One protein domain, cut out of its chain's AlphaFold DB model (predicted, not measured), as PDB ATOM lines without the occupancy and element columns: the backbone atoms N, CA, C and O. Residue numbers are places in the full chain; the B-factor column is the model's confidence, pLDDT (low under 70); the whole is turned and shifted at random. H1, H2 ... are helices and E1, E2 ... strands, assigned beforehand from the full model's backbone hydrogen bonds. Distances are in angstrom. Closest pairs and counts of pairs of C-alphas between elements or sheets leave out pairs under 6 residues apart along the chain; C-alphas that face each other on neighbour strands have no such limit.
ATOM      1  N   ALA A  17      14.134  37.338  11.359       90.81
ATOM      2  CA  ALA A  17      14.854  36.149  11.801       90.81
ATOM      3  C   ALA A  17      16.374  36.363  11.896       90.81
ATOM      4  O   ALA A  17      17.037  36.639  10.895       90.81
ATOM      5  N   LEU A  18      16.951  36.117  13.075       89.00
ATOM      6  CA  LEU A  18      18.401  36.106  13.260       89.00
ATOM      7  C   LEU A  18      18.962  34.728  12.913       89.00
ATOM      8  O   LEU A  18      19.092  33.839  13.758       89.00
ATOM      9  N   LYS A  19      19.282  34.529  11.635       84.25
ATOM     10  CA  LYS A  19      19.867  33.277  11.144       84.25
ATOM     11  C   LYS A  19      21.377  33.294  11.359       84.25
ATOM     12  O   LYS A  19      22.090  34.079  10.743       84.25
ATOM     13  N   SER A  20      21.869  32.412  12.222       73.81
ATOM     14  CA  SER A  20      23.299  32.231  12.458       73.81
ATOM     15  C   SER A  20      23.649  30.752  12.515       73.81
ATOM     16  O   SER A  20      22.861  29.932  12.980       73.81
ATOM     17  N   HIS A  21      24.852  30.430  12.048       62.78
ATOM     18  CA  HIS A  21      25.453  29.099  12.145       62.78
ATOM     19  C   HIS A  21      25.902  28.777  13.578       62.78
ATOM     20  O   HIS A  21      26.232  27.636  13.891       62.78
ATOM     21  N   VAL A  22      25.942  29.789  14.447       61.91
ATOM     22  CA  VAL A  22      26.317  29.650  15.849       61.91
ATOM     23  C   VAL A  22      25.087  29.218  16.649       61.91
ATOM     24  O   VAL A  22      24.012  29.802  16.508       61.91
ATOM     25  N   ALA A  23      25.240  28.191  17.490       58.06
ATOM     26  CA  ALA A  23      24.167  27.682  18.340       58.06
ATOM     27  C   ALA A  23      23.505  28.815  19.145       58.06
ATOM     28  O   ALA A  23      24.206  29.647  19.727       58.06
ATOM     29  N   GLY A  24      22.167  28.811  19.216       57.34
ATOM     30  CA  GLY A  24      21.319  29.890  19.752       57.34
ATOM     31  C   GLY A  24      21.417  30.195  21.250       57.34
ATOM     32  O   GLY A  24      20.495  30.746  21.836       57.34
ATOM     33  N   ARG A  25      22.530  29.814  21.880       61.88
ATOM     34  CA  ARG A  25      22.936  30.193  23.240       61.88
ATOM     35  C   ARG A  25      24.219  31.027  23.265       61.88
ATOM     36  O   ARG A  25      24.809  31.204  24.324       61.88
ATOM     37  N   THR A  26      24.678  31.455  22.095       60.28
ATOM     38  CA  THR A  26      25.920  32.198  21.928       60.28
ATOM     39  C   THR A  26      25.564  33.628  21.538       60.28
ATOM     40  O   THR A  26      25.291  33.891  20.366       60.28
ATOM     41  N   ASP A  27      25.553  34.532  22.516       65.81
ATOM     42  CA  ASP A  27      25.207  35.954  22.356       65.81
ATOM     43  C   ASP A  27      26.365  36.748  21.715       65.81
ATOM     44  O   ASP A  27      26.828  37.759  22.237       65.81
ATOM     45  N   HIS A  28      26.923  36.241  20.611       77.94
ATOM     46  CA  HIS A  28      28.117  36.793  19.957       77.94
ATOM     47  C   HIS A  28      27.814  37.456  18.609       77.94
ATOM     48  O   HIS A  28      28.734  37.662  17.818       77.94
ATOM     49  N   LEU A  29      26.550  37.774  18.311       78.25
ATOM     50  CA  LEU A  29      26.186  38.501  17.096       78.25
ATOM     51  C   LEU A  29      26.032  39.989  17.429       78.25
ATOM     52  O   LEU A  29      24.972  40.382  17.920       78.25
ATOM     53  N   PRO A  30      27.063  40.823  17.195       85.00
ATOM     54  CA  PRO A  30      26.910  42.264  17.293       85.00
ATOM     55  C   PRO A  30      26.050  42.741  16.122       85.00
ATOM     56  O   PRO A  30      26.463  42.651  14.963       85.00
ATOM     57  N   ILE A  31      24.851  43.233  16.422       85.19
ATOM     58  CA  ILE A  31      23.933  43.781  15.423       85.19
ATOM     59  C   ILE A  31      23.363  45.110  15.899       85.19
ATOM     60  O   ILE A  31      23.187  45.351  17.089       85.19
ATOM     61  N   ASP A  32      23.034  45.960  14.942       87.69
ATOM     62  CA  ASP A  32      22.243  47.158  15.173       87.69
ATOM     63  C   ASP A  32      20.767  46.822  14.949       87.69
ATOM     64  O   ASP A  32      20.432  46.247  13.916       87.69
ATOM     65  N   VAL A  33      19.876  47.195  15.868       87.88
ATOM     66  CA  VAL A  33      18.415  47.069  15.702       87.88
ATOM     67  C   VAL A  33      17.748  48.444  15.753       87.88
ATOM     68  O   VAL A  33      18.300  49.372  16.350       87.88
ATOM     69  N   PRO A  34      16.564  48.640  15.148       88.00
ATOM     70  CA  PRO A  34      15.823  49.885  15.339       88.00
ATOM     71  C   PRO A  34      15.541  50.112  16.831       88.00
ATOM     72  O   PRO A  34      15.147  49.170  17.520       88.00
ATOM     73  N   ALA A  35      15.679  51.340  17.348       86.75
ATOM     74  CA  ALA A  35      15.244  51.603  18.726       86.75
ATOM     75  C   ALA A  35      13.766  51.237  18.926       86.75
ATOM     76  O   ALA A  35      12.962  51.383  17.998       86.75
ATOM     77  N   GLU A  36      13.412  50.806  20.133       90.12
ATOM     78  CA  GLU A  36      12.085  50.274  20.470       90.12
ATOM     79  C   GLU A  36      11.725  48.958  19.762       90.12
ATOM     80  O   GLU A  36      10.562  48.570  19.725       90.12
ATOM     81  N   SER A  37      12.702  48.247  19.193       92.25
ATOM     82  CA  SER A  37      12.473  46.871  18.745       92.25
ATOM     83  C   SER A  37      12.249  45.937  19.930       92.25
ATOM     84  O   SER A  37      12.705  46.181  21.048       92.25
ATOM     85  N   PHE A  38      11.585  44.819  19.663       95.38
ATOM     86  CA  PHE A  38      11.387  43.747  20.628       95.38
ATOM     87  C   PHE A  38      12.052  42.474  20.114       95.38
ATOM     88  O   PHE A  38      11.762  42.025  19.007       95.38
ATOM     89  N   VAL A  39      12.925  41.876  20.921       95.12
ATOM     90  CA  VAL A  39      13.597  40.617  20.581       95.12
ATOM     91  C   VAL A  39      12.807  39.455  21.172       95.12
ATOM     92  O   VAL A  39      12.629  39.362  22.387       95.12
ATOM     93  N   ILE A  40      12.314  38.565  20.312       96.19
ATOM     94  CA  ILE A  40      11.686  37.310  20.719       96.19
ATOM     95  C   ILE A  40      12.796  36.271  20.935       96.19
ATOM     96  O   ILE A  40      13.534  35.972  19.990       96.19
ATOM     97  N   PRO A  41      12.892  35.683  22.141       94.75
ATOM     98  CA  PRO A  41      13.929  34.710  22.468       94.75
ATOM     99  C   PRO A  41      13.884  33.444  21.607       94.75
ATOM    100  O   PRO A  41      12.807  32.947  21.263       94.75
ATOM    101  N   ALA A  42      15.051  32.855  21.345       93.44
ATOM    102  CA  ALA A  42      15.182  31.653  20.520       93.44
ATOM    103  C   ALA A  42      14.380  30.440  21.041       93.44
ATOM    104  O   ALA A  42      13.897  29.648  20.235       93.44
ATOM    105  N   ASP A  43      14.181  30.293  22.361       93.62
ATOM    106  CA  ASP A  43      13.351  29.218  22.932       93.62
ATOM    107  C   ASP A  43      11.871  29.368  22.560       93.62
ATOM    108  O   ASP A  43      11.181  28.380  22.316       93.62
ATOM    109  N   VAL A  44      11.393  30.610  22.471       96.69
ATOM    110  CA  VAL A  44      10.021  30.933  22.070       96.69
ATOM    111  C   VAL A  44       9.860  30.717  20.571       96.69
ATOM    112  O   VAL A  44       8.898  30.076  20.157       96.69
ATOM    113  N   VAL A  45      10.815  31.199  19.768       95.50
ATOM    114  CA  VAL A  45      10.830  30.979  18.314       95.50
ATOM    115  C   VAL A  45      10.830  29.480  18.007       95.50
ATOM    116  O   VAL A  45       9.950  28.989  17.304       95.50
ATOM    117  N   SER A  46      11.772  28.735  18.585       94.62
ATOM    118  CA  SER A  46      11.867  27.282  18.435       94.62
ATOM    119  C   SER A  46      10.600  26.584  18.934       94.62
ATOM    120  O   SER A  46      10.063  25.730  18.237       94.62
ATOM    121  N   GLY A  47      10.058  26.987  20.088       95.19
ATOM    122  CA  GLY A  47       8.828  26.430  20.650       95.19
ATOM    123  C   GLY A  47       7.595  26.603  19.754       95.19
ATOM    124  O   GLY A  47       6.766  25.695  19.710       95.19
ATOM    125  N   LEU A  48       7.485  27.717  19.021       96.12
ATOM    126  CA  LEU A  48       6.444  27.920  17.998       96.12
ATOM    127  C   LEU A  48       6.637  26.990  16.804       96.12
ATOM    128  O   LEU A  48       5.667  26.466  16.268       96.12
ATOM    129  N   GLY A  49       7.888  26.783  16.401       95.62
ATOM    130  CA  GLY A  49       8.266  25.889  15.314       95.62
ATOM    131  C   GLY A  49       8.426  24.427  15.725       95.62
ATOM    132  O   GLY A  49       9.159  23.708  15.052       95.62
ATOM    133  N   GLU A  50       7.800  23.990  16.823       92.88
ATOM    134  CA  GLU A  50       7.851  22.603  17.321       92.88
ATOM    135  C   GLU A  50       9.278  22.086  17.596       92.88
ATOM    136  O   GLU A  50       9.612  20.928  17.358       92.88
ATOM    137  N   GLY A  51      10.145  22.958  18.105       91.62
ATOM    138  CA  GLY A  51      11.562  22.677  18.344       91.62
ATOM    139  C   GLY A  51      12.481  23.093  17.189       91.62
ATOM    140  O   GLY A  51      13.701  23.017  17.327       91.62
ATOM    141  N   ASN A  52      11.937  23.583  16.071       92.06
ATOM    142  CA  ASN A  52      12.704  24.034  14.912       92.06
ATOM    143  C   ASN A  52      12.621  25.561  14.740       92.06
ATOM    144  O   ASN A  52      11.580  26.102  14.368       92.06
ATOM    145  N   SER A  53      13.735  26.266  14.967       92.56
ATOM    146  CA  SER A  53      13.758  27.734  14.878       92.56
ATOM    147  C   SER A  53      13.468  28.266  13.475       92.56
ATOM    148  O   SER A  53      12.803  29.284  13.366       92.56
ATOM    149  N   GLU A  54      13.881  27.574  12.408       92.56
ATOM    150  CA  GLU A  54      13.598  27.997  11.026       92.56
ATOM    151  C   GLU A  54      12.094  27.919  10.718       92.56
ATOM    152  O   GLU A  54      11.544  28.785  10.039       92.56
ATOM    153  N   ASN A  55      11.395  26.913  11.251       94.44
ATOM    154  CA  ASN A  55       9.938  26.848  11.160       94.44
ATOM    155  C   ASN A  55       9.276  27.954  11.999       94.44
ATOM    156  O   ASN A  55       8.356  28.625  11.534       94.44
ATOM    157  N   GLY A  56       9.796  28.202  13.204       94.81
ATOM    158  CA  GLY A  56       9.363  29.307  14.060       94.81
ATOM    159  C   GLY A  56       9.510  30.672  13.388       94.81
ATOM    160  O   GLY A  56       8.592  31.488  13.436       94.81
ATOM    161  N   HIS A  57      10.627  30.902  12.695       94.38
ATOM    162  CA  HIS A  57      10.869  32.109  11.905       94.38
ATOM    163  C   HIS A  57       9.810  32.298  10.822       94.38
ATOM    164  O   HIS A  57       9.246  33.382  10.731       94.38
ATOM    165  N   LYS A  58       9.470  31.246  10.065       93.31
ATOM    166  CA  LYS A  58       8.413  31.315   9.040       93.31
ATOM    167  C   LYS A  58       7.057  31.671   9.644       93.31
ATOM    168  O   LYS A  58       6.352  32.522   9.111       93.31
ATOM    169  N   ILE A  59       6.700  31.053  10.773       94.44
ATOM    170  CA  ILE A  59       5.453  31.361  11.489       94.44
ATOM    171  C   ILE A  59       5.418  32.841  11.892       94.44
ATOM    172  O   ILE A  59       4.401  33.503  11.690       94.44
ATOM    173  N   LEU A  60       6.520  33.371  12.428       93.88
ATOM    174  CA  LEU A  60       6.610  34.768  12.852       93.88
ATOM    175  C   LEU A  60       6.615  35.752  11.675       93.88
ATOM    176  O   LEU A  60       5.935  36.773  11.755       93.88
ATOM    177  N   ASP A  61       7.286  35.430  10.567       91.56
ATOM    178  CA  ASP A  61       7.244  36.230   9.337       91.56
ATOM    179  C   ASP A  61       5.809  36.369   8.819       91.56
ATOM    180  O   ASP A  61       5.376  37.466   8.456       91.56
ATOM    181  N   HIS A  62       5.036  35.280   8.837       91.25
ATOM    182  CA  HIS A  62       3.620  35.320   8.478       91.25
ATOM    183  C   HIS A  62       2.784  36.099   9.502       91.25
ATOM    184  O   HIS A  62       1.955  36.918   9.109       91.25
ATOM    185  N   LEU A  63       3.017  35.889  10.802       91.31
ATOM    186  CA  LEU A  63       2.275  36.551  11.880       91.31
ATOM    187  C   LEU A  63       2.443  38.075  11.853       91.31
ATOM    188  O   LEU A  63       1.475  38.814  12.031       91.31
ATOM    189  N   PHE A  64       3.669  38.547  11.635       90.56
ATOM    190  CA  PHE A  64       3.998  39.971  11.630       90.56
ATOM    191  C   PHE A  64       3.956  40.605  10.243       90.56
ATOM    192  O   PHE A  64       4.150  41.816  10.121       90.56
ATOM    193  N   ASN A  65       3.634  39.817   9.214       86.69
ATOM    194  CA  ASN A  65       3.592  40.251   7.824       86.69
ATOM    195  C   ASN A  65       4.943  40.846   7.370       86.69
ATOM    196  O   ASN A  65       4.988  41.899   6.728       86.69
ATOM    197  N   LEU A  66       6.025  40.143   7.723       77.38
ATOM    198  CA  LEU A  66       7.433  40.431   7.422       77.38
ATOM    199  C   LEU A  66       8.045  39.339   6.513       77.38
ATOM    200  O   LEU A  66       9.038  38.717   6.892       77.38
ATOM    201  N   PRO A  67       7.473  39.039   5.329       63.59
ATOM    202  CA  PRO A  67       7.990  37.964   4.488       63.59
ATOM    203  C   PRO A  67       9.438  38.254   4.061       63.59
ATOM    204  O   PRO A  67       9.715  39.258   3.407       63.59
ATOM    205  N   GLY A  68      10.362  37.360   4.427       63.34
ATOM    206  CA  GLY A  68      11.775  37.463   4.052       63.34
ATOM    207  C   GLY A  68      12.608  38.410   4.920       63.34
ATOM    208  O   GLY A  68      13.678  38.824   4.483       63.34
ATOM    209  N   GLY A  69      12.138  38.770   6.122       60.66
ATOM    210  CA  GLY A  69      12.900  39.602   7.061       60.66
ATOM    211  C   GLY A  69      13.052  41.065   6.635       60.66
ATOM    212  O   GLY A  69      13.854  41.792   7.212       60.66
ATOM    213  N   ALA A  70      12.293  41.522   5.637       59.31
ATOM    214  CA  ALA A  70      12.237  42.929   5.269       59.31
ATOM    215  C   ALA A  70      11.173  43.643   6.112       59.31
ATOM    216  O   ALA A  70      10.016  43.223   6.160       59.31
ATOM    217  N   ALA A  71      11.554  44.740   6.766       56.72
ATOM    218  CA  ALA A  71      10.611  45.578   7.493       56.72
ATOM    219  C   ALA A  71       9.692  46.224   6.463       56.72
ATOM    220  O   ALA A  71      10.151  46.560   5.363       56.72
ATOM    221  N   PRO A  72       8.417  46.463   6.809       57.12
ATOM    222  CA  PRO A  72       7.633  47.431   6.064       57.12
ATOM    223  C   PRO A  72       8.451  48.721   5.954       57.12
ATOM    224  O   PRO A  72       9.169  49.063   6.896       57.12
ATOM    225  N   ALA A  87      23.227  39.746  20.216       88.06
ATOM    226  CA  ALA A  87      22.135  38.822  19.952       88.06
ATOM    227  C   ALA A  87      22.646  37.394  19.732       88.06
ATOM    228  O   ALA A  87      23.839  37.166  19.483       88.06
ATOM    229  N   ALA A  88      21.724  36.436  19.778       87.00
ATOM    230  CA  ALA A  88      21.990  35.032  19.498       87.00
ATOM    231  C   ALA A  88      21.300  34.556  18.215       87.00
ATOM    232  O   ALA A  88      20.292  35.090  17.749       87.00
ATOM    233  N   GLY A  89      21.846  33.483  17.640       87.94
ATOM    234  CA  GLY A  89      21.185  32.776  16.548       87.94
ATOM    235  C   GLY A  89      19.829  32.217  16.982       87.94
ATOM    236  O   GLY A  89      19.681  31.676  18.074       87.94
ATOM    237  N   GLY A  90      18.832  32.302  16.109       90.94
ATOM    238  CA  GLY A  90      17.497  31.763  16.361       90.94
ATOM    239  C   GLY A  90      16.528  32.736  17.027       90.94
ATOM    240  O   GLY A  90      15.345  32.414  17.102       90.94
ATOM    241  N   GLU A  91      16.971  33.918  17.450       93.38
ATOM    242  CA  GLU A  91      16.074  34.985  17.904       93.38
ATOM    243  C   GLU A  91      15.319  35.628  16.730       93.38
ATOM    244  O   GLU A  91      15.596  35.365  15.551       93.38
ATOM    245  N   TYR A  92      14.336  36.466  17.055       93.94
ATOM    246  CA  TYR A  92      13.558  37.213  16.071       93.94
ATOM    247  C   TYR A  92      13.364  38.661  16.514       93.94
ATOM    248  O   TYR A  92      12.843  38.915  17.599       93.94
ATOM    249  N   VAL A  93      13.742  39.617  15.670       94.12
ATOM    250  CA  VAL A  93      13.616  41.050  15.954       94.12
ATOM    251  C   VAL A  93      12.309  41.578  15.366       94.12
ATOM    252  O   VAL A  93      12.134  41.631  14.149       94.12
ATOM    253  N   VAL A  94      11.389  42.004  16.229       93.56
ATOM    254  CA  VAL A  94      10.143  42.666  15.831       93.56
ATOM    255  C   VAL A  94      10.387  44.177  15.754       93.56
ATOM    256  O   VAL A  94      10.756  44.774  16.770       93.56
ATOM    257  N   PRO A  95      10.182  44.811  14.587       91.25
ATOM    258  CA  PRO A  95      10.431  46.234  14.420       91.25
ATOM    259  C   PRO A  95       9.332  47.090  15.080       91.25
ATOM    260  O   PRO A  95       8.179  46.651  15.197       91.25
ATOM    261  N   PRO A  96       9.649  48.331  15.483       90.44
ATOM    262  CA  PRO A  96       8.737  49.217  16.208       90.44
ATOM    263  C   PRO A  96       7.446  49.538  15.447       90.44
ATOM    264  O   PRO A  96       6.407  49.741  16.069       90.44
ATOM    265  N   GLU A  97       7.458  49.534  14.114       87.00
ATOM    266  CA  GLU A  97       6.263  49.740  13.287       87.00
ATOM    267  C   GLU A  97       5.247  48.609  13.484       87.00
ATOM    268  O   GLU A  97       4.041  48.850  13.590       87.00
ATOM    269  N   VAL A  98       5.732  47.369  13.582       90.75
ATOM    270  CA  VAL A  98       4.890  46.203  13.878       90.75
ATOM    271  C   VAL A  98       4.387  46.280  15.315       90.75
ATOM    272  O   VAL A  98       3.206  46.040  15.554       90.75
ATOM    273  N   ILE A  99       5.236  46.681  16.262       93.06
ATOM    274  CA  ILE A  99       4.864  46.836  17.677       93.06
ATOM    275  C   ILE A  99       3.760  47.885  17.832       93.06
ATOM    276  O   ILE A  99       2.726  47.612  18.444       93.06
ATOM    277  N   ALA A 100       3.926  49.056  17.217       91.50
ATOM    278  CA  ALA A 100       2.913  50.101  17.206       91.50
ATOM    279  C   ALA A 100       1.614  49.599  16.563       91.50
ATOM    280  O   ALA A 100       0.542  49.795  17.130       91.50
ATOM    281  N   LYS A 101       1.685  48.882  15.432       91.50
ATOM    282  CA  LYS A 101       0.502  48.290  14.786       91.50
ATOM    283  C   LYS A 101      -0.230  47.310  15.709       91.50
ATOM    284  O   LYS A 101      -1.452  47.397  15.821       91.50
ATOM    285  N   LEU A 102       0.490  46.425  16.400       92.88
ATOM    286  CA  LEU A 102      -0.081  45.493  17.386       92.88
ATOM    287  C   LEU A 102      -0.776  46.235  18.536       92.88
ATOM    288  O   LEU A 102      -1.823  45.807  19.015       92.88
ATOM    289  N   GLY A 103      -0.208  47.363  18.958       94.06
ATOM    290  CA  GLY A 103      -0.771  48.227  19.989       94.06
ATOM    291  C   GLY A 103      -1.868  49.188  19.517       94.06
ATOM    292  O   GLY A 103      -2.371  49.953  20.336       94.06
ATOM    293  N   GLY A 104      -2.254  49.182  18.236       92.81
ATOM    294  CA  GLY A 104      -3.226  50.138  17.688       92.81
ATOM    295  C   GLY A 104      -2.701  51.578  17.613       92.81
ATOM    296  O   GLY A 104      -3.465  52.522  17.776       92.81
ATOM    297  N   GLY A 105      -1.394  51.742  17.411       89.81
ATOM    298  CA  GLY A 105      -0.667  53.014  17.424       89.81
ATOM    299  C   GLY A 105       0.066  53.300  18.739       89.81
ATOM    300  O   GLY A 105       0.965  54.135  18.756       89.81
ATOM    301  N   ASP A 106      -0.259  52.590  19.824       92.25
ATOM    302  CA  ASP A 106       0.424  52.714  21.116       92.25
ATOM    303  C   ASP A 106       1.560  51.689  21.233       92.25
ATOM    304  O   ASP A 106       1.341  50.487  21.405       92.25
ATOM    305  N   LEU A 107       2.793  52.184  21.182       92.06
ATOM    306  CA  LEU A 107       3.999  51.369  21.275       92.06
ATOM    307  C   LEU A 107       4.094  50.609  22.606       92.06
ATOM    308  O   LEU A 107       4.375  49.411  22.616       92.06
ATOM    309  N   LYS A 108       3.790  51.263  23.734       95.94
ATOM    310  CA  LYS A 108       3.860  50.658  25.074       95.94
ATOM    311  C   LYS A 108       2.860  49.515  25.205       95.94
ATOM    312  O   LYS A 108       3.171  48.461  25.764       95.94
ATOM    313  N   ARG A 109       1.657  49.702  24.658       97.25
ATOM    314  CA  ARG A 109       0.661  48.632  24.560       97.25
ATOM    315  C   ARG A 109       1.157  47.486  23.679       97.25
ATOM    316  O   ARG A 109       0.987  46.330  24.063       97.25
ATOM    317  N   GLY A 110       1.781  47.795  22.544       96.69
ATOM    318  CA  GLY A 110       2.401  46.811  21.656       96.69
ATOM    319  C   GLY A 110       3.443  45.942  22.362       96.69
ATOM    320  O   GLY A 110       3.361  44.715  22.298       96.69
ATOM    321  N   HIS A 111       4.361  46.556  23.115       97.81
ATOM    322  CA  HIS A 111       5.350  45.832  23.923       97.81
ATOM    323  C   HIS A 111       4.685  44.884  24.919       97.81
ATOM    324  O   HIS A 111       5.023  43.704  24.968       97.81
ATOM    325  N   LYS A 112       3.668  45.358  25.648       98.19
ATOM    326  CA  LYS A 112       2.936  44.521  26.605       98.19
ATOM    327  C   LYS A 112       2.259  43.320  25.932       98.19
ATOM    328  O   LYS A 112       2.232  42.227  26.496       98.19
ATOM    329  N   ILE A 113       1.725  43.491  24.721       98.06
ATOM    330  CA  ILE A 113       1.154  42.385  23.938       98.06
ATOM    331  C   ILE A 113       2.232  41.345  23.609       98.06
ATOM    332  O   ILE A 113       1.990  40.152  23.796       98.06
ATOM    333  N   LEU A 114       3.419  41.776  23.175       97.69
ATOM    334  CA  LEU A 114       4.529  40.868  22.865       97.69
ATOM    335  C   LEU A 114       5.088  40.159  24.106       97.69
ATOM    336  O   LEU A 114       5.370  38.963  24.046       97.69
ATOM    337  N   GLU A 115       5.167  40.841  25.249       97.75
ATOM    338  CA  GLU A 115       5.519  40.220  26.531       97.75
ATOM    339  C   GLU A 115       4.533  39.103  26.899       97.75
ATOM    340  O   GLU A 115       4.932  37.977  27.213       97.75
ATOM    341  N   HIS A 116       3.227  39.378  26.814       98.06
ATOM    342  CA  HIS A 116       2.201  38.373  27.085       98.06
ATOM    343  C   HIS A 116       2.230  37.222  26.077       98.06
ATOM    344  O   HIS A 116       2.033  36.072  26.476       98.06
ATOM    345  N   PHE A 117       2.502  37.507  24.804       97.25
ATOM    346  CA  PHE A 117       2.697  36.493  23.774       97.25
ATOM    347  C   PHE A 117       3.858  35.556  24.129       97.25
ATOM    348  O   PHE A 117       3.662  34.342  24.170       97.25
ATOM    349  N   VAL A 118       5.028  36.099  24.477       98.00
ATOM    350  CA  VAL A 118       6.202  35.318  24.903       98.00
ATOM    351  C   VAL A 118       5.861  34.413  26.086       98.00
ATOM    352  O   VAL A 118       6.109  33.204  26.044       98.00
ATOM    353  N   LEU A 119       5.245  34.972  27.130       97.62
ATOM    354  CA  LEU A 119       4.871  34.214  28.325       97.62
ATOM    355  C   LEU A 119       3.848  33.116  28.014       97.62
ATOM    356  O   LEU A 119       3.964  31.996  28.523       97.62
ATOM    357  N   HIS A 120       2.851  33.415  27.179       96.88
ATOM    358  CA  HIS A 120       1.830  32.453  26.785       96.88
ATOM    359  C   HIS A 120       2.430  31.297  25.984       96.88
ATOM    360  O   HIS A 120       2.200  30.137  26.325       96.88
ATOM    361  N   THR A 121       3.227  31.604  24.962       95.44
ATOM    362  CA  THR A 121       3.884  30.609  24.112       95.44
ATOM    363  C   THR A 121       4.766  29.690  24.944       95.44
ATOM    364  O   THR A 121       4.584  28.474  24.911       95.44
ATOM    365  N   ARG A 122       5.625  30.251  25.805       96.25
ATOM    366  CA  ARG A 122       6.485  29.459  26.696       96.25
ATOM    367  C   ARG A 122       5.669  28.544  27.612       96.25
ATOM    368  O   ARG A 122       6.022  27.380  27.806       96.25
ATOM    369  N   LYS A 123       4.536  29.024  28.142       97.12
ATOM    370  CA  LYS A 123       3.620  28.208  28.954       97.12
ATOM    371  C   LYS A 123       3.034  27.033  28.162       97.12
ATOM    372  O   LYS A 123       2.947  25.934  28.713       97.12
ATOM    373  N   GLN A 124       2.641  27.237  26.903       95.44
ATOM    374  CA  GLN A 124       2.144  26.152  26.048       95.44
ATOM    375  C   GLN A 124       3.246  25.148  25.726       95.44
ATOM    376  O   GLN A 124       3.026  23.952  25.897       95.44
ATOM    377  N   THR A 125       4.444  25.612  25.370       94.94
ATOM    378  CA  THR A 125       5.596  24.738  25.118       94.94
ATOM    379  C   THR A 125       5.888  23.857  26.332       94.94
ATOM    380  O   THR A 125       5.949  22.639  26.203       94.94
ATOM    381  N   ILE A 126       5.951  24.431  27.540       94.75
ATOM    382  CA  ILE A 126       6.135  23.660  28.781       94.75
ATOM    383  C   ILE A 126       5.009  22.633  28.968       94.75
ATOM    384  O   ILE A 126       5.270  21.491  29.344       94.75
ATOM    385  N   LYS A 127       3.751  23.019  28.720       95.56
ATOM    386  CA  LYS A 127       2.599  22.114  28.839       95.56
ATOM    387  C   LYS A 127       2.697  20.942  27.862       95.56
ATOM    388  O   LYS A 127       2.360  19.827  28.251       95.56
ATOM    389  N   THR A 128       3.140  21.185  26.634       92.81
ATOM    390  CA  THR A 128       3.355  20.145  25.623       92.81
ATOM    391  C   THR A 128       4.493  19.222  26.034       92.81
ATOM    392  O   THR A 128       4.277  18.019  26.130       92.81
ATOM    393  N   LEU A 129       5.660  19.773  26.384       91.12
ATOM    394  CA  LEU A 129       6.831  18.991  26.794       91.12
ATOM    395  C   LEU A 129       6.543  18.096  28.006       91.12
ATOM    396  O   LEU A 129       6.961  16.946  28.030       91.12
ATOM    397  N   LYS A 130       5.761  18.579  28.982       92.88
ATOM    398  CA  LYS A 130       5.338  17.786  30.152       92.88
ATOM    399  C   LYS A 130       4.471  16.570  29.816       92.88
ATOM    400  O   LYS A 130       4.355  15.680  30.649       92.88
ATOM    401  N   LYS A 131       3.806  16.564  28.658       93.25
ATOM    402  CA  LYS A 131       2.945  15.458  28.214       93.25
ATOM    403  C   LYS A 131       3.684  14.428  27.370       93.25
ATOM    404  O   LYS A 131       3.114  13.376  27.096       93.25
TER     405      LYS A 131
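Overview. This is residues 17 to 72 and 87 to 131 of the 137 residues of an uncharacterized protein of Rhizobium lusitanum (UniProt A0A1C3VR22). A short two-stranded ribbon, E2 and E3, lies in the middle, with the long helix H4 running beside E2 and the shorter H2 beside E3. H1 and H3 lie near opposite ends of the ribbon, each about perpendicular to H4, H3 making a corner with the first part of H4 and H1 packing on its residues 118 to 125, while E1 and the unnamed residues 17 to 28 lie on the side away from H4. The printed part has 101 residues with four named helices and three named strands, in the order E1, E2, H1, H2, E3, H3, H4; the sheet E2 - E3 is antiparallel, and the class is mostly helix. The whole is compact, with a radius of gyration of the C-alphas of 13.3 A and spans of 39 by 30 by 22 A.

Along the chain. E2 is residues 38 to 40 and E3 is residues 92 to 94, each 6.4 A from first to last C-alpha. H4, residues 107 to 129, is the longest helix at 33.0 A; its last C-alpha, 129, is at (6.831, 18.991, 26.794). H2, residues 53 to 64, measures 16.0 A. H1 is residues 42 to 48, 9.8 A long, and H3 is residues 96 to 102, 9.6 A long. E1, residues 29 to 34, begins with C-alpha 29 at (26.186, 38.501, 17.096) and is 15.5 A long.

Arrangement. E2 and E3 are antiparallel neighbours at 151 degrees, with N 40 and O 92 at 2.8 A and N 94 and O 38 at 2.8 A, within hydrogen-bond range. The closest C-alphas of E2 and H4 are those of Ile 40 and Val 118, 7.2 A apart. Those of E3 and H2 are His 57 and Tyr 92, 7.1 A apart. H2 and H4 are apart. H1 touches H2, with Ser 46 and Ser 53 the closest C-alphas at 4.1 A, about perpendicular at 74 degrees. H1 touches residues 118 to 125 of H4, closest at the C-alphas of Gly 47 and Thr 125, 5.8 A, and is only just about perpendicular to it at 70.3 degrees. H3 touches residues 107 to 114 of H4, about perpendicular at 74 degrees, with the C-alphas of Ala 100 and Leu 107 closest at 4.4 A. E1 pairs with no named strand; its closest C-alpha to E3 is that of Val 33, 7.7 A from that of Val 93. In H1, H2, H3 and H4 every O i to N i+4 pair is within hydrogen-bond range.

Size, cuts and confidence. The two C-alphas farthest apart, those of Ala 35 and Lys 131, are 39.3 A apart. Residues 73 to 86 are not printed, and C-alphas 72 and 87 are 21.8 A apart across this cut, in the link from H2 to E3. The links that are printed whole are tight. The mean pLDDT of the printed part is 88.2; residues 21 to 27 and 67 to 72 are under 70.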